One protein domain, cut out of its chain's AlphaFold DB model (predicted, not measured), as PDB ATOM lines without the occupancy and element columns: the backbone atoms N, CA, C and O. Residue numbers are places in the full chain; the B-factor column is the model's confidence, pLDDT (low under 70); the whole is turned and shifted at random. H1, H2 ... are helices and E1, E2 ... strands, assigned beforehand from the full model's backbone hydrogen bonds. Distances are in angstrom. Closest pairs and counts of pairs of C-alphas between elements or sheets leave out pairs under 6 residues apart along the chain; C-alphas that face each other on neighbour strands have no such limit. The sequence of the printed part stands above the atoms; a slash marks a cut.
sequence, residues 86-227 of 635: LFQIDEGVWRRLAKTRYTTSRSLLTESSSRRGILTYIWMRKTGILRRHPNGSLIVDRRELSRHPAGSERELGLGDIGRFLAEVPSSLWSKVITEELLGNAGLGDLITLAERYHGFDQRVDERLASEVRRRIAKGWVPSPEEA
ATOM      1  N   LEU A  86     -44.933 -49.476 -33.719       79.00
ATOM      2  CA  LEU A  86     -44.702 -50.815 -34.237       79.00
ATOM      3  C   LEU A  86     -44.044 -50.717 -35.611       79.00
ATOM      4  O   LEU A  86     -44.524 -50.025 -36.511       79.00
ATOM      5  N   PHE A  87     -42.933 -51.420 -35.784       81.81
ATOM      6  CA  PHE A  87     -42.228 -51.482 -37.055       81.81
ATOM      7  C   PHE A  87     -41.559 -52.844 -37.245       81.81
ATOM      8  O   PHE A  87     -41.241 -53.550 -36.290       81.81
ATOM      9  N   GLN A  88     -41.313 -53.199 -38.503       86.25
ATOM     10  CA  GLN A  88     -40.585 -54.414 -38.865       86.25
ATOM     11  C   GLN A  88     -39.102 -54.114 -39.078       86.25
ATOM     12  O   GLN A  88     -38.752 -53.108 -39.708       86.25
ATOM     13  N   ILE A  89     -38.237 -55.005 -38.584       83.50
ATOM     14  CA  ILE A  89     -36.783 -54.913 -38.771       83.50
ATOM     15  C   ILE A  89     -36.442 -54.898 -40.268       83.50
ATOM     16  O   ILE A  89     -36.767 -55.833 -40.999       83.50
ATOM     17  N   ASP A  90     -35.735 -53.853 -40.701       87.12
ATOM     18  CA  ASP A  90     -35.323 -53.652 -42.089       87.12
ATOM     19  C   ASP A  90     -34.284 -54.697 -42.524       87.12
ATOM     20  O   ASP A  90     -33.193 -54.803 -41.953       87.12
ATOM     21  N   GLU A  91     -34.608 -55.456 -43.572       82.69
ATOM     22  CA  GLU A  91     -33.738 -56.511 -44.098       82.69
ATOM     23  C   GLU A  91     -32.397 -55.987 -44.618       82.69
ATOM     24  O   GLU A  91     -31.375 -56.667 -44.496       82.69
ATOM     25  N   GLY A  92     -32.375 -54.785 -45.197       80.75
ATOM     26  CA  GLY A  92     -31.167 -54.184 -45.756       80.75
ATOM     27  C   GLY A  92     -30.184 -53.756 -44.669       80.75
ATOM     28  O   GLY A  92     -28.972 -53.946 -44.806       80.75
ATOM     29  N   VAL A  93     -30.682 -53.198 -43.564       81.12
ATOM     30  CA  VAL A  93     -29.877 -52.902 -42.369       81.12
ATOM     31  C   VAL A  93     -29.415 -54.199 -41.705       81.12
ATOM     32  O   VAL A  93     -28.221 -54.351 -41.439       81.12
ATOM     33  N   TRP A  94     -30.316 -55.168 -41.520       85.94
ATOM     34  CA  TRP A  94     -29.998 -56.451 -40.890       85.94
ATOM     35  C   TRP A  94     -28.906 -57.221 -41.650       85.94
ATOM     36  O   TRP A  94     -27.900 -57.615 -41.059       85.94
ATOM     37  N   ARG A  95     -29.024 -57.358 -42.982       81.81
ATOM     38  CA  ARG A  95     -28.029 -58.060 -43.819       81.81
ATOM     39  C   ARG A  95     -26.657 -57.383 -43.797       81.81
ATOM     40  O   ARG A  95     -25.637 -58.074 -43.801       81.81
ATOM     41  N   ARG A  96     -26.605 -56.045 -43.764       81.44
ATOM     42  CA  ARG A  96     -25.341 -55.288 -43.650       81.44
ATOM     43  C   ARG A  96     -24.655 -55.532 -42.305       81.44
ATOM     44  O   ARG A  96     -23.435 -55.698 -42.257       81.44
ATOM     45  N   LEU A  97     -25.433 -55.609 -41.230       82.62
ATOM     46  CA  LEU A  97     -24.932 -55.883 -39.883       82.62
ATOM     47  C   LEU A  97     -24.507 -57.342 -39.691       82.62
ATOM     48  O   LEU A  97     -23.493 -57.594 -39.049       82.62
ATOM     49  N   ALA A  98     -25.194 -58.296 -40.324       79.19
ATOM     50  CA  ALA A  98     -24.806 -59.707 -40.291       79.19
ATOM     51  C   ALA A  98     -23.406 -59.945 -40.895       79.19
ATOM     52  O   ALA A  98     -22.650 -60.796 -40.423       79.19
ATOM     53  N   LYS A  99     -23.025 -59.156 -41.910       80.94
ATOM     54  CA  LYS A  99     -21.737 -59.283 -42.616       80.94
ATOM     55  C   LYS A  99     -20.581 -58.536 -41.949       80.94
ATOM     56  O   LYS A  99     -19.424 -58.873 -42.181       80.94
ATOM     57  N   THR A 100     -20.854 -57.560 -41.084       79.19
ATOM     58  CA  THR A 100     -19.834 -56.677 -40.490       79.19
ATOM     59  C   THR A 100     -19.675 -56.934 -38.989       79.19
ATOM     60  O   THR A 100     -20.549 -57.510 -38.348       79.19
ATOM     61  N   ARG A 101     -18.494 -56.652 -38.426       76.19
ATOM     62  CA  ARG A 101     -18.238 -56.739 -36.968       76.19
ATOM     63  C   ARG A 101     -18.135 -55.349 -36.343       76.19
ATOM     64  O   ARG A 101     -18.562 -55.149 -35.209       76.19
ATOM     65  N   TYR A 102     -17.616 -54.407 -37.126       81.00
ATOM     66  CA  TYR A 102     -17.507 -52.993 -36.812       81.00
ATOM     67  C   TYR A 102     -18.189 -52.190 -37.919       81.00
ATOM     68  O   TYR A 102     -18.084 -52.540 -39.094       81.00
ATOM     69  N   THR A 103     -18.890 -51.127 -37.548       81.94
ATOM     70  CA  THR A 103     -19.587 -50.231 -38.475       81.94
ATOM     71  C   THR A 103     -19.646 -48.816 -37.898       81.94
ATOM     72  O   THR A 103     -19.180 -48.572 -36.785       81.94
ATOM     73  N   THR A 104     -20.190 -47.856 -38.637       81.50
ATOM     74  CA  THR A 104     -20.412 -46.483 -38.161       81.50
ATOM     75  C   THR A 104     -21.867 -46.080 -38.375       81.50
ATOM     76  O   THR A 104     -22.560 -46.651 -39.219       81.50
ATOM     77  N   SER A 105     -22.353 -45.083 -37.632       77.44
ATOM     78  CA  SER A 105     -23.715 -44.569 -37.833       77.44
ATOM     79  C   SER A 105     -23.904 -44.019 -39.251       77.44
ATOM     80  O   SER A 105     -24.907 -44.326 -39.886       77.44
ATOM     81  N   ARG A 106     -22.905 -43.308 -39.798       75.06
ATOM     82  CA  ARG A 106     -22.924 -42.755 -41.168       75.06
ATOM     83  C   ARG A 106     -22.941 -43.819 -42.269       75.06
ATOM     84  O   ARG A 106     -23.542 -43.595 -43.310       75.06
ATOM     85  N   SER A 107     -22.302 -44.973 -42.060       77.50
ATOM     86  CA  SER A 107     -22.331 -46.068 -43.042       77.50
ATOM     87  C   SER A 107     -23.647 -46.852 -43.027       77.50
ATOM     88  O   SER A 107     -24.004 -47.489 -44.018       77.50
ATOM     89  N   LEU A 108     -24.373 -46.830 -41.905       78.69
ATOM     90  CA  LEU A 108     -25.684 -47.472 -41.780       78.69
ATOM     91  C   LEU A 108     -26.826 -46.553 -42.216       78.69
ATOM     92  O   LEU A 108     -27.742 -47.015 -42.899       78.69
ATOM     93  N   LEU A 109     -26.744 -45.277 -41.833       83.12
ATOM     94  CA  LEU A 109     -27.747 -44.247 -42.064       83.12
ATOM     95  C   LEU A 109     -27.250 -43.254 -43.120       83.12
ATOM     96  O   LEU A 109     -26.536 -42.299 -42.819       83.12
ATOM     97  N   THR A 110     -27.654 -43.486 -44.363       79.12
ATOM     98  CA  THR A 110     -27.494 -42.563 -45.496       79.12
ATOM     99  C   THR A 110     -28.746 -41.704 -45.688       79.12
ATOM    100  O   THR A 110     -29.812 -42.038 -45.168       79.12
ATOM    101  N   GLU A 111     -28.672 -40.644 -46.493       72.94
ATOM    102  CA  GLU A 111     -29.841 -39.811 -46.836       72.94
ATOM    103  C   GLU A 111     -30.980 -40.608 -47.495       72.94
ATOM    104  O   GLU A 111     -32.160 -40.319 -47.279       72.94
ATOM    105  N   SER A 112     -30.643 -41.680 -48.217       77.62
ATOM    106  CA  SER A 112     -31.583 -42.633 -48.820       77.62
ATOM    107  C   SER A 112     -32.207 -43.626 -47.831       77.62
ATOM    108  O   SER A 112     -33.060 -44.418 -48.227       77.62
ATOM    109  N   SER A 113     -31.834 -43.595 -46.547       83.38
ATOM    110  CA  SER A 113     -32.362 -44.534 -45.550       83.38
ATOM    111  C   SER A 113     -33.878 -44.413 -45.412       83.38
ATOM    112  O   SER A 113     -34.436 -43.309 -45.351       83.38
ATOM    113  N   SER A 114     -34.540 -45.568 -45.352       85.44
ATOM    114  CA  SER A 114     -35.975 -45.685 -45.103       85.44
ATOM    115  C   SER A 114     -36.293 -45.400 -43.628       85.44
ATOM    116  O   SER A 114     -35.444 -45.585 -42.752       85.44
ATOM    117  N   ARG A 115     -37.540 -45.003 -43.331       84.81
ATOM    118  CA  ARG A 115     -38.049 -44.883 -41.947       84.81
ATOM    119  C   ARG A 115     -37.791 -46.168 -41.151       84.81
ATOM    120  O   ARG A 115     -37.247 -46.110 -40.053       84.81
ATOM    121  N   ARG A 116     -38.083 -47.331 -41.750       86.19
ATOM    122  CA  ARG A 116     -37.842 -48.662 -41.160       86.19
ATOM    123  C   ARG A 116     -36.368 -48.895 -40.827       86.19
ATOM    124  O   ARG A 116     -36.065 -49.384 -39.742       86.19
ATOM    125  N   GLY A 117     -35.450 -48.502 -41.710       84.56
ATOM    126  CA  GLY A 117     -34.011 -48.622 -41.467       84.56
ATOM    127  C   GLY A 117     -33.528 -47.776 -40.286       84.56
ATOM    128  O   GLY A 117     -32.724 -48.245 -39.480       84.56
ATOM    129  N   ILE A 118     -34.064 -46.562 -40.133       86.12
ATOM    130  CA  ILE A 118     -33.727 -45.664 -39.016       86.12
ATOM    131  C   ILE A 118     -34.267 -46.217 -37.688       86.12
ATOM    132  O   ILE A 118     -33.530 -46.285 -36.705       86.12
ATOM    133  N   LEU A 119     -35.520 -46.681 -37.661       87.19
ATOM    134  CA  LEU A 119     -36.115 -47.310 -36.474       87.19
ATOM    135  C   LEU A 119     -35.378 -48.596 -36.080       87.19
ATOM    136  O   LEU A 119     -35.085 -48.816 -34.907       87.19
ATOM    137  N   THR A 120     -34.975 -49.398 -37.068       87.06
ATOM    138  CA  THR A 120     -34.164 -50.607 -36.857       87.06
ATOM    139  C   THR A 120     -32.838 -50.275 -36.179       87.06
ATOM    140  O   THR A 120     -32.457 -50.937 -35.213       87.06
ATOM    141  N   TYR A 121     -32.156 -49.217 -36.628       88.81
ATOM    142  CA  TYR A 121     -30.930 -48.736 -35.990       88.81
ATOM    143  C   TYR A 121     -31.158 -48.340 -34.523       88.81
ATOM    144  O   TYR A 121     -30.430 -48.804 -33.640       88.81
ATOM    145  N   ILE A 122     -32.180 -47.521 -34.255       87.06
ATOM    146  CA  ILE A 122     -32.516 -47.037 -32.906       87.06
ATOM    147  C   ILE A 122     -32.815 -48.214 -31.971       87.06
ATOM    148  O   ILE A 122     -32.277 -48.295 -30.865       87.06
ATOM    149  N   TRP A 123     -33.615 -49.173 -32.433       89.75
ATOM    150  CA  TRP A 123     -33.964 -50.359 -31.661       89.75
ATOM    151  C   TRP A 123     -32.753 -51.249 -31.367       89.75
ATOM    152  O   TRP A 123     -32.571 -51.682 -30.228       89.75
ATOM    153  N   MET A 124     -31.864 -51.465 -32.341       87.69
ATOM    154  CA  MET A 124     -30.632 -52.239 -32.130       87.69
ATOM    155  C   MET A 124     -29.652 -51.541 -31.175       87.69
ATOM    156  O   MET A 124     -28.937 -52.205 -30.420       87.69
ATOM    157  N   ARG A 125     -29.618 -50.202 -31.164       89.31
ATOM    158  CA  ARG A 125     -28.844 -49.422 -30.184       89.31
ATOM    159  C   ARG A 125     -29.452 -49.489 -28.783       89.31
ATOM    160  O   ARG A 125     -28.697 -49.616 -27.819       89.31
ATOM    161  N   LYS A 126     -30.784 -49.442 -28.664       86.19
ATOM    162  CA  LYS A 126     -31.525 -49.590 -27.396       86.19
ATOM    163  C   LYS A 126     -31.283 -50.956 -26.754       86.19
ATOM    164  O   LYS A 126     -30.991 -51.030 -25.567       86.19
ATOM    165  N   THR A 127     -31.393 -52.022 -27.542       83.81
ATOM    166  CA  THR A 127     -31.268 -53.418 -27.083       83.81
ATOM    167  C   THR A 127     -29.824 -53.856 -26.843       83.81
ATOM    168  O   THR A 127     -29.584 -54.934 -26.310       83.81
ATOM    169  N   GLY A 128     -28.840 -53.027 -27.207       82.25
ATOM    170  CA  GLY A 128     -27.425 -53.337 -27.015       82.25
ATOM    171  C   GLY A 128     -26.850 -54.323 -28.035       82.25
ATOM    172  O   GLY A 128     -25.716 -54.768 -27.842       82.25
ATOM    173  N   ILE A 129     -27.584 -54.620 -29.117       87.56
ATOM    174  CA  ILE A 129     -27.092 -55.356 -30.297       87.56
ATOM    175  C   ILE A 129     -26.026 -54.523 -31.019       87.56
ATOM    176  O   ILE A 129     -25.013 -55.047 -31.474       87.56
ATOM    177  N   LEU A 130     -26.230 -53.206 -31.084       87.31
ATOM    178  CA  LEU A 130     -25.221 -52.242 -31.508       87.31
ATOM    179  C   LEU A 130     -24.666 -51.519 -30.284       87.31
ATOM    180  O   LEU A 130     -25.398 -50.794 -29.607       87.31
ATOM    181  N   ARG A 131     -23.364 -51.661 -30.018       86.75
ATOM    182  CA  ARG A 131     -22.678 -50.992 -28.900       86.75
ATOM    183  C   ARG A 131     -21.650 -50.001 -29.412       86.75
ATOM    184  O   ARG A 131     -20.887 -50.309 -30.320       86.75
ATOM    185  N   ARG A 132     -21.607 -48.813 -28.816       82.50
ATOM    186  CA  ARG A 132     -20.619 -47.793 -29.171       82.50
ATOM    187  C   ARG A 132     -19.297 -48.084 -28.472       82.50
ATOM    188  O   ARG A 132     -19.257 -48.225 -27.254       82.50
ATOM    189  N   HIS A 133     -18.230 -48.160 -29.249       81.75
ATOM    190  CA  HIS A 133     -16.869 -48.303 -28.761       81.75
ATOM    191  C   HIS A 133     -16.255 -46.914 -28.477       81.75
ATOM    192  O   HIS A 133     -16.667 -45.934 -29.111       81.75
ATOM    193  N   PRO A 134     -15.268 -46.785 -27.565       71.88
ATOM    194  CA  PRO A 134     -14.640 -45.500 -27.228       71.88
ATOM    195  C   PRO A 134     -14.058 -44.726 -28.420       71.88
ATOM    196  O   PRO A 134     -14.033 -43.501 -28.402       71.88
ATOM    197  N   ASN A 135     -13.652 -45.421 -29.487       74.38
ATOM    198  CA  ASN A 135     -13.158 -44.807 -30.727       74.38
ATOM    199  C   ASN A 135     -14.274 -44.277 -31.658       74.38
ATOM    200  O   ASN A 135     -13.987 -43.854 -32.772       74.38
ATOM    201  N   GLY A 136     -15.547 -44.340 -31.249       69.88
ATOM    202  CA  GLY A 136     -16.693 -43.884 -32.042       69.88
ATOM    203  C   GLY A 136     -17.277 -44.909 -33.022       69.88
ATOM    204  O   GLY A 136     -18.337 -44.647 -33.586       69.88
ATOM    205  N   SER A 137     -16.650 -46.080 -33.193       83.88
ATOM    206  CA  SER A 137     -17.203 -47.178 -34.001       83.88
ATOM    207  C   SER A 137     -18.323 -47.922 -33.267       83.88
ATOM    208  O   SER A 137     -18.418 -47.896 -32.038       83.88
ATOM    209  N   LEU A 138     -19.188 -48.588 -34.025       85.88
ATOM    210  CA  LEU A 138     -20.267 -49.428 -33.525       85.88
ATOM    211  C   LEU A 138     -19.876 -50.897 -33.676       85.88
ATOM    212  O   LEU A 138     -19.525 -51.342 -34.767       85.88
ATOM    213  N   ILE A 139     -19.959 -51.645 -32.582       87.06
ATOM    214  CA  ILE A 139     -19.713 -53.084 -32.521       87.06
ATOM    215  C   ILE A 139     -21.051 -53.803 -32.591       87.06
ATOM    216  O   ILE A 139     -21.985 -53.450 -31.868       87.06
ATOM    217  N   VAL A 140     -21.118 -54.818 -33.449       87.38
ATOM    218  CA  VAL A 140     -22.306 -55.654 -33.634       87.38
ATOM    219  C   VAL A 140     -22.187 -56.921 -32.792       87.38
ATOM    220  O   VAL A 140     -21.270 -57.723 -32.996       87.38
ATOM    221  N   ASP A 141     -23.129 -57.136 -31.876       85.19
ATOM    222  CA  ASP A 141     -23.283 -58.408 -31.174       85.19
ATOM    223  C   ASP A 141     -24.026 -59.407 -32.070       85.19
ATOM    224  O   ASP A 141     -25.252 -59.412 -32.172       85.19
ATOM    225  N   ARG A 142     -23.260 -60.253 -32.766       79.94
ATOM    226  CA  ARG A 142     -23.808 -61.219 -33.730       79.94
ATOM    227  C   ARG A 142     -24.659 -62.310 -33.087       79.94
ATOM    228  O   ARG A 142     -25.517 -62.854 -33.773       79.94
ATOM    229  N   ARG A 143     -24.418 -62.638 -31.811       79.56
ATOM    230  CA  ARG A 143     -25.180 -63.677 -31.100       79.56
ATOM    231  C   ARG A 143     -26.581 -63.190 -30.762       79.56
ATOM    232  O   ARG A 143     -27.526 -63.961 -30.860       79.56
ATOM    233  N   GLU A 144     -26.712 -61.919 -30.396       79.56
ATOM    234  CA  GLU A 144     -28.024 -61.305 -30.190       79.56
ATOM    235  C   GLU A 144     -28.694 -60.954 -31.526       79.56
ATOM    236  O   GLU A 144     -29.891 -61.170 -31.686       79.56
ATOM    237  N   LEU A 145     -27.941 -60.503 -32.538       81.81
ATOM    238  CA  LEU A 145     -28.498 -60.194 -33.863       81.81
ATOM    239  C   LEU A 145     -29.190 -61.405 -34.517       81.81
ATOM    240  O   LEU A 145     -30.241 -61.245 -35.134       81.81
ATOM    241  N   SER A 146     -28.632 -62.613 -34.377       78.75
ATOM    242  CA  SER A 146     -29.212 -63.835 -34.954       78.75
ATOM    243  C   SER A 146     -30.506 -64.291 -34.271       78.75
ATOM    244  O   SER A 146     -31.290 -65.007 -34.889       78.75
ATOM    245  N   ARG A 147     -30.772 -63.850 -33.034       81.69
ATOM    246  CA  ARG A 147     -32.033 -64.119 -32.313       81.69
ATOM    247  C   ARG A 147     -33.194 -63.248 -32.788       81.69
ATOM    248  O   ARG A 147     -34.345 -63.505 -32.442       81.69
ATOM    249  N   HIS A 148     -32.904 -62.219 -33.579       82.31
ATOM    250  CA  HIS A 148     -33.881 -61.252 -34.053       82.31
ATOM    251  C   HIS A 148     -33.850 -61.199 -35.582       82.31
ATOM    252  O   HIS A 148     -33.159 -60.345 -36.146       82.31
ATOM    253  N   PRO A 149     -34.561 -62.115 -36.268       78.75
ATOM    254  CA  PRO A 149     -34.568 -62.157 -37.722       78.75
ATOM    255  C   PRO A 149     -35.178 -60.880 -38.306       78.75
ATOM    256  O   PRO A 149     -36.018 -60.212 -37.682       78.75
ATOM    257  N   ALA A 150     -34.741 -60.547 -39.519       79.50
ATOM    258  CA  ALA A 150     -35.328 -59.458 -40.281       79.50
ATOM    259  C   ALA A 150     -36.832 -59.696 -40.505       79.50
ATOM    260  O   ALA A 150     -37.289 -60.838 -40.520       79.50
ATOM    261  N   GLY A 151     -37.608 -58.616 -40.599       74.19
ATOM    262  CA  GLY A 151     -39.067 -58.687 -40.684       74.19
ATOM    263  C   GLY A 151     -39.789 -58.902 -39.348       74.19
ATOM    264  O   GLY A 151     -41.000 -58.712 -39.299       74.19
ATOM    265  N   SER A 152     -39.089 -59.227 -38.249       81.69
ATOM    266  CA  SER A 152     -39.745 -59.321 -36.936       81.69
ATOM    267  C   SER A 152     -40.284 -57.963 -36.472       81.69
ATOM    268  O   SER A 152     -39.607 -56.940 -36.607       81.69
ATOM    269  N   GLU A 153     -41.504 -57.963 -35.932       82.38
ATOM    270  CA  GLU A 153     -42.144 -56.764 -35.394       82.38
ATOM    271  C   GLU A 153     -41.544 -56.372 -34.050       82.38
ATOM    272  O   GLU A 153     -41.271 -57.212 -33.185       82.38
ATOM    273  N   ARG A 154     -41.307 -55.071 -33.897       85.00
ATOM    274  CA  ARG A 154     -40.704 -54.459 -32.722       85.00
ATOM    275  C   ARG A 154     -41.391 -53.152 -32.398       85.00
ATOM    276  O   ARG A 154     -41.960 -52.494 -33.260       85.00
ATOM    277  N   GLU A 155     -41.254 -52.785 -31.138       82.81
ATOM    278  CA  GLU A 155     -41.864 -51.604 -30.561       82.81
ATOM    279  C   GLU A 155     -40.777 -50.629 -30.097       82.81
ATOM    280  O   GLU A 155     -39.790 -51.016 -29.451       82.81
ATOM    281  N   LEU A 156     -40.959 -49.355 -30.429       80.19
ATOM    282  CA  LEU A 156     -40.152 -48.251 -29.921       80.19
ATOM    283  C   LEU A 156     -41.049 -47.164 -29.343       80.19
ATOM    284  O   LEU A 156     -41.957 -46.687 -30.016       80.19
ATOM    285  N   GLY A 157     -40.746 -46.731 -28.120       74.06
ATOM    286  CA  GLY A 157     -41.388 -45.559 -27.541       74.06
ATOM    287  C   GLY A 157     -40.716 -44.266 -28.004       74.06
ATOM    288  O   GLY A 157     -39.519 -44.233 -28.301       74.06
ATOM    289  N   LEU A 158     -41.461 -43.163 -27.971       71.81
ATOM    290  CA  LEU A 158     -40.945 -41.816 -28.259       71.81
ATOM    291  C   LEU A 158     -39.713 -41.432 -27.420       71.81
ATOM    292  O   LEU A 158     -38.770 -40.819 -27.929       71.81
ATOM    293  N   GLY A 159     -39.677 -41.843 -26.149       69.19
ATOM    294  CA  GLY A 159     -38.526 -41.624 -25.269       69.19
ATOM    295  C   GLY A 159     -37.250 -42.341 -25.730       69.19
ATOM    296  O   GLY A 159     -36.149 -41.812 -25.551       69.19
ATOM    297  N   ASP A 160     -37.381 -43.507 -26.370       75.56
ATOM    298  CA  ASP A 160     -36.250 -44.244 -26.942       75.56
ATOM    299  C   ASP A 160     -35.725 -43.554 -28.200       75.56
ATOM    300  O   ASP A 160     -34.514 -43.423 -28.370       75.56
ATOM    301  N   ILE A 161     -36.634 -43.063 -29.047       78.19
ATOM    302  CA  ILE A 161     -36.309 -42.319 -30.270       78.19
ATOM    303  C   ILE A 161     -35.496 -41.064 -29.913       78.19
ATOM    304  O   ILE A 161     -34.402 -40.854 -30.446       78.19
ATOM    305  N   GLY A 162     -35.950 -40.306 -28.909       70.50
ATOM    306  CA  GLY A 162     -35.261 -39.107 -28.428       70.50
ATOM    307  C   GLY A 162     -33.910 -39.351 -27.745       70.50
ATOM    308  O   GLY A 162     -33.147 -38.405 -27.558       70.50
ATOM    309  N   ARG A 163     -33.563 -40.587 -27.361       78.19
ATOM    310  CA  ARG A 163     -32.267 -40.894 -26.727       78.19
ATOM    311  C   ARG A 163     -31.100 -40.874 -27.719       78.19
ATOM    312  O   ARG A 163     -29.965 -40.633 -27.314       78.19
ATOM    313  N   PHE A 164     -31.367 -41.107 -29.004       78.44
ATOM    314  CA  PHE A 164     -30.337 -41.257 -30.043       78.44
ATOM    315  C   PHE A 164     -30.235 -40.051 -30.987       78.44
ATOM    316  O   PHE A 164     -29.635 -40.139 -32.057       78.44
ATOM    317  N   LEU A 165     -30.759 -38.906 -30.547       70.38
ATOM    318  CA  LEU A 165     -30.721 -37.607 -31.226       70.38
ATOM    319  C   LEU A 165     -29.361 -37.231 -31.811       70.38
ATOM    320  O   LEU A 165     -29.264 -36.886 -32.983       70.38
ATOM    321  N   ALA A 166     -28.305 -37.345 -31.006       68.56
ATOM    322  CA  ALA A 166     -26.952 -36.973 -31.409       68.56
ATOM    323  C   ALA A 166     -26.281 -37.992 -32.355       68.56
ATOM    324  O   ALA A 166     -25.204 -37.720 -32.882       68.56
ATOM    325  N   GLU A 167     -26.867 -39.182 -32.535       78.19
ATOM    326  CA  GLU A 167     -26.295 -40.252 -33.367       78.19
ATOM    327  C   GLU A 167     -26.898 -40.298 -34.781       78.19
ATOM    328  O   GLU A 167     -26.205 -40.703 -35.718       78.19
ATOM    329  N   VAL A 168     -28.162 -39.889 -34.942       80.88
ATOM    330  CA  VAL A 168     -28.885 -39.903 -36.224       80.88
ATOM    331  C   VAL A 168     -28.772 -38.530 -36.909       80.88
ATOM    332  O   VAL A 168     -29.035 -37.514 -36.265       80.88
ATOM    333  N   PRO A 169     -28.418 -38.471 -38.208       80.12
ATOM    334  CA  PRO A 169     -28.382 -37.224 -38.975       80.12
ATOM    335  C   PRO A 169     -29.693 -36.431 -38.905       80.12
ATOM    336  O   PRO A 169     -30.773 -37.003 -39.057       80.12
ATOM    337  N   SER A 170     -29.597 -35.107 -38.737       74.56
ATOM    338  CA  SER A 170     -30.760 -34.241 -38.507       74.56
ATOM    339  C   SER A 170     -31.810 -34.311 -39.622       74.56
ATOM    340  O   SER A 170     -33.001 -34.416 -39.337       74.56
ATOM    341  N   SER A 171     -31.363 -34.371 -40.881       77.69
ATOM    342  CA  SER A 171     -32.214 -34.453 -42.079       77.69
ATOM    343  C   SER A 171     -33.105 -35.700 -42.141       77.69
ATOM    344  O   SER A 171     -34.130 -35.710 -42.828       77.69
ATOM    345  N   LEU A 172     -32.743 -36.766 -41.421       81.38
ATOM    346  CA  LEU A 172     -33.484 -38.027 -41.416       81.38
ATOM    347  C   LEU A 172     -34.654 -38.029 -40.427       81.38
ATOM    348  O   LEU A 172     -35.564 -38.850 -40.567       81.38
ATOM    349  N   TRP A 173     -34.686 -37.104 -39.462       83.25
ATOM    350  CA  TRP A 173     -35.741 -37.064 -38.446       83.25
ATOM    351  C   TRP A 173     -37.118 -36.745 -39.017       83.25
ATOM    352  O   TRP A 173     -38.115 -37.273 -38.525       83.25
ATOM    353  N   SER A 174     -37.181 -35.999 -40.123       81.06
ATOM    354  CA  SER A 174     -38.422 -35.750 -40.865       81.06
ATOM    355  C   SER A 174     -39.095 -37.027 -41.397       81.06
ATOM    356  O   SER A 174     -40.291 -37.015 -41.693       81.06
ATOM    357  N   LYS A 175     -38.369 -38.149 -41.498       83.25
ATOM    358  CA  LYS A 175     -38.918 -39.456 -41.905       83.25
ATOM    359  C   LYS A 175     -39.469 -40.270 -40.735       83.25
ATOM    360  O   LYS A 175     -40.286 -41.155 -40.967       83.25
ATOM    361  N   VAL A 176     -39.001 -40.003 -39.516       82.12
ATOM    362  CA  VAL A 176     -39.379 -40.737 -38.297       82.12
ATOM    363  C   VAL A 176     -40.496 -40.009 -37.557       82.12
ATOM    364  O   VAL A 176     -41.495 -40.619 -37.201       82.12
ATOM    365  N   ILE A 177     -40.370 -38.691 -37.378       82.94
ATOM    366  CA  ILE A 177     -41.355 -37.878 -36.661       82.94
ATOM    367  C   ILE A 177     -42.479 -37.488 -37.625       82.94
ATOM    368  O   ILE A 177     -42.429 -36.451 -38.296       82.94
ATOM    369  N   THR A 178     -43.476 -38.362 -37.739       82.19
ATOM    370  CA  THR A 178     -44.671 -38.158 -38.567       82.19
ATOM    371  C   THR A 178     -45.812 -37.519 -37.777       82.19
ATOM    372  O   THR A 178     -45.825 -37.534 -36.549       82.19
ATOM    373  N   GLU A 179     -46.795 -36.959 -38.484       79.81
ATOM    374  CA  GLU A 179     -47.994 -36.375 -37.861       79.81
ATOM    375  C   GLU A 179     -48.802 -37.410 -37.071       79.81
ATOM    376  O   GLU A 179     -49.305 -37.109 -35.997       79.81
ATOM    377  N   GLU A 180     -48.865 -38.647 -37.562       77.38
ATOM    378  CA  GLU A 180     -49.526 -39.768 -36.888       77.38
ATOM    379  C   GLU A 180     -48.855 -40.111 -35.549       77.38
ATOM    380  O   GLU A 180     -49.524 -40.252 -34.526       77.38
ATOM    381  N   LEU A 181     -47.517 -40.160 -35.533       78.81
ATOM    382  CA  LEU A 181     -46.742 -40.415 -34.320       78.81
ATOM    383  C   LEU A 181     -46.941 -39.294 -33.285       78.81
ATOM    384  O   LEU A 181     -47.125 -39.566 -32.100       78.81
ATOM    385  N   LEU A 182     -46.946 -38.033 -33.733       80.94
ATOM    386  CA  LEU A 182     -47.197 -36.873 -32.872       80.94
ATOM    387  C   LEU A 182     -48.647 -36.814 -32.371       80.94
ATOM    388  O   LEU A 182     -48.884 -36.453 -31.218       80.94
ATOM    389  N   GLY A 183     -49.614 -37.199 -33.205       76.62
ATOM    390  CA  GLY A 183     -51.028 -37.258 -32.844       76.62
ATOM    391  C   GLY A 183     -51.313 -38.269 -31.734       76.62
ATOM    392  O   GLY A 183     -52.135 -37.997 -30.862       76.62
ATOM    393  N   ASN A 184     -50.584 -39.388 -31.723       74.94
ATOM    394  CA  ASN A 184     -50.712 -40.442 -30.714       74.94
ATOM    395  C   ASN A 184     -49.865 -40.190 -29.451       74.94
ATOM    396  O   ASN A 184     -50.055 -40.868 -28.445       74.94
ATOM    397  N   ALA A 185     -48.947 -39.218 -29.473       76.00
ATOM    398  CA  ALA A 185     -48.060 -38.914 -28.352       76.00
ATOM    399  C   ALA A 185     -48.820 -38.394 -27.116       76.00
ATOM    400  O   ALA A 185     -49.672 -37.507 -27.217       76.00
ATOM    401  N   GLY A 186     -48.455 -38.849 -25.916       74.50
ATOM    402  CA  GLY A 186     -48.902 -38.203 -24.678       74.50
ATOM    403  C   GLY A 186     -48.412 -36.748 -24.588       74.50
ATOM    404  O   GLY A 186     -47.444 -36.369 -25.245       74.50
ATOM    405  N   LEU A 187     -49.061 -35.909 -23.772       74.50
ATOM    406  CA  LEU A 187     -48.633 -34.511 -23.570       74.50
ATOM    407  C   LEU A 187     -47.183 -34.417 -23.062       74.50
ATOM    408  O   LEU A 187     -46.391 -33.654 -23.609       74.50
ATOM    409  N   GLY A 188     -46.811 -35.246 -22.082       73.50
ATOM    410  CA  GLY A 188     -45.442 -35.295 -21.550       73.50
ATOM    411  C   GLY A 188     -44.392 -35.722 -22.585       73.50
ATOM    412  O   GLY A 188     -43.299 -35.150 -22.630       73.50
ATOM    413  N   ASP A 189     -44.738 -36.674 -23.456       74.94
ATOM    414  CA  ASP A 189     -43.864 -37.124 -24.543       74.94
ATOM    415  C   ASP A 189     -43.712 -36.046 -25.615       74.94
ATOM    416  O   ASP A 189     -42.596 -35.784 -26.059       74.94
ATOM    417  N   LEU A 190     -44.806 -35.366 -25.980       80.06
ATOM    418  CA  LEU A 190     -44.787 -34.245 -26.920       80.06
ATOM    419  C   LEU A 190     -43.902 -33.103 -26.403       80.06
ATOM    420  O   LEU A 190     -43.094 -32.578 -27.163       80.06
ATOM    421  N   ILE A 191     -44.010 -32.755 -25.115       78.25
ATOM    422  CA  ILE A 191     -43.188 -31.706 -24.493       78.25
ATOM    423  C   ILE A 191     -41.709 -32.099 -24.518       78.25
ATOM    424  O   ILE A 191     -40.863 -31.312 -24.932       78.25
ATOM    425  N   THR A 192     -41.397 -33.329 -24.105       77.56
ATOM    426  CA  THR A 192     -40.017 -33.834 -24.064       77.56
ATOM    427  C   THR A 192     -39.414 -33.913 -25.464       77.56
ATOM    428  O   THR A 192     -38.236 -33.612 -25.661       77.56
ATOM    429  N   LEU A 193     -40.212 -34.314 -26.451       77.12
ATOM    430  CA  LEU A 193     -39.789 -34.390 -27.836       77.12
ATOM    431  C   LEU A 193     -39.562 -32.987 -28.403       77.12
ATOM    432  O   LEU A 193     -38.499 -32.730 -28.952       77.12
ATOM    433  N   ALA A 194     -40.484 -32.053 -28.201       78.12
ATOM    434  CA  ALA A 194     -40.331 -30.679 -28.661       78.12
ATOM    435  C   ALA A 194     -39.132 -29.962 -28.009       78.12
ATOM    436  O   ALA A 194     -38.354 -29.336 -28.719       78.12
ATOM    437  N   GLU A 195     -38.907 -30.122 -26.703       76.88
ATOM    438  CA  GLU A 195     -37.732 -29.567 -26.009       76.88
ATOM    439  C   GLU A 195     -36.407 -30.076 -26.597       76.88
ATOM    440  O   GLU A 195     -35.435 -29.330 -26.695       76.88
ATOM    441  N   ARG A 196     -36.354 -31.353 -26.992       74.12
ATOM    442  CA  ARG A 196     -35.122 -31.979 -27.485       74.12
ATOM    443  C   ARG A 196     -34.917 -31.874 -28.997       74.12
ATOM    444  O   ARG A 196     -33.774 -31.952 -29.429       74.12
ATOM    445  N   TYR A 197     -35.986 -31.757 -29.787       73.44
ATOM    446  CA  TYR A 197     -35.940 -31.767 -31.257       73.44
ATOM    447  C   TYR A 197     -36.125 -30.395 -31.901       73.44
ATOM    448  O   TYR A 197     -35.835 -30.258 -33.092       73.44
ATOM    449  N   HIS A 198     -36.600 -29.390 -31.161       73.31
ATOM    450  CA  HIS A 198     -36.826 -28.079 -31.749       73.31
ATOM    451  C   HIS A 198     -35.527 -27.474 -32.306       73.31
ATOM    452  O   HIS A 198     -34.511 -27.425 -31.615       73.31
ATOM    453  N   GLY A 199     -35.559 -27.021 -33.564       69.81
ATOM    454  CA  GLY A 199     -34.420 -26.389 -34.238       69.81
ATOM    455  C   GLY A 199     -33.446 -27.347 -34.936       69.81
ATOM    456  O   GLY A 199     -32.490 -26.880 -35.551       69.81
ATOM    457  N   PHE A 200     -33.676 -28.667 -34.889       71.31
ATOM    458  CA  PHE A 200     -32.839 -29.648 -35.598       71.31
ATOM    459  C   PHE A 200     -33.242 -29.844 -37.068       71.31
ATOM    460  O   PHE A 200     -32.371 -30.046 -37.915       71.31
ATOM    461  N   ASP A 201     -34.541 -29.800 -37.380       77.75
ATOM    462  CA  ASP A 201     -35.080 -29.950 -38.738       77.75
ATOM    463  C   ASP A 201     -36.347 -29.097 -38.911       77.75
ATOM    464  O   ASP A 201     -37.293 -29.180 -38.123       77.75
ATOM    465  N   GLN A 202     -36.386 -28.290 -39.974       79.06
ATOM    466  CA  GLN A 202     -37.472 -27.335 -40.199       79.06
ATOM    467  C   GLN A 202     -38.838 -28.009 -40.417       79.06
ATOM    468  O   GLN A 202     -39.853 -27.472 -39.963       79.06
ATOM    469  N   ARG A 203     -38.876 -29.172 -41.084       80.88
ATOM    470  CA  ARG A 203     -40.119 -29.907 -41.371       80.88
ATOM    471  C   ARG A 203     -40.667 -30.550 -40.103       80.88
ATOM    472  O   ARG A 203     -41.877 -30.552 -39.890       80.88
ATOM    473  N   VAL A 204     -39.788 -31.064 -39.244       81.69
ATOM    474  CA  VAL A 204     -40.175 -31.575 -37.919       81.69
ATOM    475  C   VAL A 204     -40.737 -30.447 -37.056       81.69
ATOM    476  O   VAL A 204     -41.806 -30.607 -36.472       81.69
ATOM    477  N   ASP A 205     -40.088 -29.280 -37.042       80.44
ATOM    478  CA  ASP A 205     -40.580 -28.110 -36.309       80.44
ATOM    479  C   ASP A 205     -41.970 -27.652 -36.779       80.44
ATOM    480  O   ASP A 205     -42.785 -27.215 -35.972       80.44
ATOM    481  N   GLU A 206     -42.247 -27.704 -38.086       82.62
ATOM    482  CA  GLU A 206     -43.565 -27.361 -38.646       82.62
ATOM    483  C   GLU A 206     -44.651 -28.349 -38.213       82.62
ATOM    484  O   GLU A 206     -45.758 -27.933 -37.860       82.62
ATOM    485  N   ARG A 207     -44.328 -29.645 -38.161       85.19
ATOM    486  CA  ARG A 207     -45.245 -30.682 -37.666       85.19
ATOM    487  C   ARG A 207     -45.501 -30.549 -36.169       85.19
ATOM    488  O   ARG A 207     -46.653 -30.604 -35.747       85.19
ATOM    489  N   LEU A 208     -44.455 -30.298 -35.378       84.69
ATOM    490  CA  LEU A 208     -44.580 -30.035 -33.942       84.69
ATOM    491  C   LEU A 208     -45.443 -28.808 -33.671       84.69
ATOM    492  O   LEU A 208     -46.365 -28.871 -32.864       84.69
ATOM    493  N   ALA A 209     -45.188 -27.714 -34.387       80.81
ATOM    494  CA  ALA A 209     -45.986 -26.500 -34.287       80.81
ATOM    495  C   ALA A 209     -47.459 -26.745 -34.662       80.81
ATOM    496  O   ALA A 209     -48.355 -26.217 -34.006       80.81
ATOM    497  N   SER A 210     -47.722 -27.563 -35.685       82.56
ATOM    498  CA  SER A 210     -49.081 -27.892 -36.131       82.56
ATOM    499  C   SER A 210     -49.837 -28.757 -35.120       82.56
ATOM    500  O   SER A 210     -50.996 -28.468 -34.820       82.56
ATOM    501  N   GLU A 211     -49.187 -29.762 -34.527       82.50
ATOM    502  CA  GLU A 211     -49.806 -30.593 -33.486       82.50
ATOM    503  C   GLU A 211     -50.009 -29.803 -32.182       82.50
ATOM    504  O   GLU A 211     -51.081 -29.871 -31.585       82.50
ATOM    505  N   VAL A 212     -49.047 -28.962 -31.780       80.94
ATOM    506  CA  VAL A 212     -49.211 -28.031 -30.647       80.94
ATOM    507  C   VAL A 212     -50.393 -27.092 -30.886       80.94
ATOM    508  O   VAL A 212     -51.256 -26.964 -30.018       80.94
ATOM    509  N   ARG A 213     -50.504 -26.497 -32.082       77.50
ATOM    510  CA  ARG A 213     -51.649 -25.655 -32.467       77.50
ATOM    511  C   ARG A 213     -52.966 -26.423 -32.366       77.50
ATOM    512  O   ARG A 213     -53.935 -25.898 -31.823       77.50
ATOM    513  N   ARG A 214     -53.004 -27.664 -32.856       78.12
ATOM    514  CA  ARG A 214     -54.188 -28.531 -32.793       78.12
ATOM    515  C   ARG A 214     -54.596 -28.837 -31.352       78.12
ATOM    516  O   ARG A 214     -55.788 -28.844 -31.064       78.12
ATOM    517  N   ARG A 215     -53.646 -29.083 -30.446       77.06
ATOM    518  CA  ARG A 215     -53.945 -29.354 -29.029       77.06
ATOM    519  C   ARG A 215     -54.418 -28.116 -28.284       77.06
ATOM    520  O   ARG A 215     -55.386 -28.218 -27.540       77.06
ATOM    521  N   ILE A 216     -53.813 -26.960 -28.553       71.75
ATOM    522  CA  ILE A 216     -54.291 -25.674 -28.029       71.75
ATOM    523  C   ILE A 216     -55.731 -25.419 -28.496       71.75
ATOM    524  O   ILE A 216     -56.597 -25.131 -27.677       71.75
ATOM    525  N   ALA A 217     -56.029 -25.636 -29.783       66.69
ATOM    526  CA  ALA A 217     -57.388 -25.504 -30.318       66.69
ATOM    527  C   ALA A 217     -58.397 -26.493 -29.699       66.69
ATOM    528  O   ALA A 217     -59.594 -26.224 -29.695       66.69
ATOM    529  N   LYS A 218     -57.930 -27.625 -29.158       71.56
ATOM    530  CA  LYS A 218     -58.739 -28.609 -28.419       71.56
ATOM    531  C   LYS A 218     -58.841 -28.318 -26.911       71.56
ATOM    532  O   LYS A 218     -59.382 -29.149 -26.186       71.56
ATOM    533  N   GLY A 219     -58.327 -27.181 -26.439       60.62
ATOM    534  CA  GLY A 219     -58.434 -26.746 -25.044       60.62
ATOM    535  C   GLY A 219     -57.237 -27.091 -24.153       60.62
ATOM    536  O   GLY A 219     -57.334 -26.956 -22.937       60.62
ATOM    537  N   TRP A 220     -56.101 -27.532 -24.708       72.25
ATOM    538  CA  TRP A 220     -54.874 -27.662 -23.916       72.25
ATOM    539  C   TRP A 220     -54.231 -26.292 -23.681       72.25
ATOM    540  O   TRP A 220     -53.783 -25.640 -24.624       72.25
ATOM    541  N   VAL A 221     -54.126 -25.891 -22.414       66.50
ATOM    542  CA  VAL A 221     -53.383 -24.701 -21.989       66.50
ATOM    543  C   VAL A 221     -52.082 -25.161 -21.319       66.50
ATOM    544  O   VAL A 221     -52.146 -25.857 -20.304       66.50
ATOM    545  N   PRO A 222     -50.898 -24.838 -21.875       68.50
ATOM    546  CA  PRO A 222     -49.631 -25.209 -21.257       68.50
ATOM    547  C   PRO A 222     -49.419 -24.427 -19.956       68.50
ATOM    548  O   PRO A 222     -49.677 -23.227 -19.897       68.50
ATOM    549  N   SER A 223     -48.895 -25.080 -18.922       65.62
ATOM    550  CA  SER A 223     -48.459 -24.387 -17.703       65.62
ATOM    551  C   SER A 223     -47.305 -23.408 -17.999       65.62
ATOM    552  O   SER A 223     -46.604 -23.564 -19.004       65.62
ATOM    553  N   PRO A 224     -47.032 -22.413 -17.129       61.31
ATOM    554  CA  PRO A 224     -45.948 -21.451 -17.351       61.31
ATOM    555  C   PRO A 224     -44.572 -22.105 -17.564       61.31
ATOM    556  O   PRO A 224     -43.765 -21.623 -18.359       61.31
ATOM    557  N   GLU A 225     -44.294 -23.220 -16.884       65.56
ATOM    558  CA  GLU A 225     -43.043 -23.967 -17.050       65.56
ATOM    559  C   GLU A 225     -42.986 -24.716 -18.387       65.56
ATOM    560  O   GLU A 225     -41.968 -24.666 -19.081       65.56
ATOM    561  N   GLU A 226     -44.079 -25.367 -18.786       70.06
ATOM    562  CA  GLU A 226     -44.180 -26.049 -20.080       70.06
ATOM    563  C   GLU A 226     -44.084 -25.055 -21.235       70.06
ATOM    564  O   GLU A 226     -43.366 -25.295 -22.201       70.06
ATOM    565  N   ALA A 227     -44.737 -23.903 -21.110       67.88
ATOM    566  CA  ALA A 227     -44.707 -22.860 -22.119       67.88
ATOM    567  C   ALA A 227     -43.321 -22.208 -22.259       67.88
ATOM    568  O   ALA A 227     -42.935 -21.855 -23.371       67.88
TER     569      ALA A 227
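This is residues 86 to 227 of the 635 residues of the protein "VWA containing CoxE family protein" of Desulfurococcus mucosus (strain ATCC 35584 / DSM 2162 / JCM 9187 / O7/1) (UniProt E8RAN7). What shape do the C-alphas trace? They make an elongated body of two lobes end to end: in one, H3 is the core, with H1 and two small antiparallel strand pairs, E1 with E4 and E2 with E3, packed round it; the other is helical, with the hairpin of H8 and H9, H7 on H9, and H10 near H8. H5 and H6 lie between the lobes, each packing on H3 and on one helix of the hairpin. What is it built of, and how large is it? The printed part has 142 residues with ten named helices and four named strands, in the order E1 H1 H2 H3 E2 E3 H4 E4 H5 H6 H7 H8 H9 H10, and its class is mostly helix. It is compact, with a radius of gyration of the C-alphas of 16.6 A and spans of 51 by 30 by 25 A.

What pairs with the longest strand, and what comes near? E4, residues 153 to 157, is the antiparallel neighbour of E1, residues 86 to 88, with N 87 and O 154 within hydrogen-bond range at 2.9 A. For H3, residues 115 to 126, and E4, the closest C-alphas are those of Trp 123 and Leu 156, 6.8 A apart. What else is near that helix? H1, residues 91 to 99, touches H3 at residues 117 to 121 of H3 alone, the same way at a steep tilt of 45 degrees, closest at C-alphas 93 and 117, 6.0 A. E2, residues 130 to 132, comes within 5.4 A of H3 at C-alphas 130 and 124, and forms an antiparallel hairpin with E3, residues 138 to 140, where N 131 and O 139 are 2.9 A apart, within hydrogen-bond range. H2, residues 105 to 108, and H4, residues 142 to 145, are each close to H1 but not clearly touching, at C-alphas 108 and 93, 6.9 A, and 142 and 98, 6.8 A. What leads to the other lobe? H5, residues 158 to 164, touches H3, about perpendicular at 77 degrees, closest at C-alphas 161 and 122, 6.6 A, and touches H8, residues 187 to 197, at a shallow tilt of 20 degrees, closest at C-alphas 162 and 193, 6.6 A. H6, residues 170 to 176, apart from H5, touches residues 115 to 119 of H3 alone, closest at C-alphas 175 and 115, 5.5 A, and only just touches H9, residues 202 to 217, with 3 pairs of C-alphas within 8 A, closest at 174 and 204, 5.4 A. How do the last helices stand? H8 and H9, a helical hairpin, only just touch, with 3 pairs of C-alphas within 8 A, closest at 194 and 208, 6.8 A, opposite ways at a shallow tilt of 26 degrees. H7, residues 179 to 184, touches residues 207 to 211 of H9 alone, closest at C-alphas 179 and 207, 6.3 A, while H10, residues 224 to 227, is close to H8 but not clearly touching, at C-alphas 226 and 191, 7.2 A. Every O i to N i+4 pair is within hydrogen-bond range in H1, H3, H7, H8 and H9, but 2 of 3 in H5 and 0 of 3 in H6, which has 3 of 4 O i to N i+3 pairs within range; H2, H4 and H10 are too short for an i+4 pair.

Where does the printed part begin and end? C-alpha 86 of E1 is at (-44.702, -50.815, -34.237), and C-alpha 227 of H10 at (-44.707, -22.860, -22.119). Which elements are longest? H9 measures 22.3 A from first to last C-alpha, H3 16.6 A, H8 15.1 A and E4 13.7 A.

How far does it reach? The two C-alphas farthest apart are those of Lys 99 and Gly 219, 52.1 A. Are there cuts or long links, and where is confidence low? The printed part has no cut and no long link. Its mean pLDDT is 79.1, and 12 residues are under 70, among them residues 221 to 225.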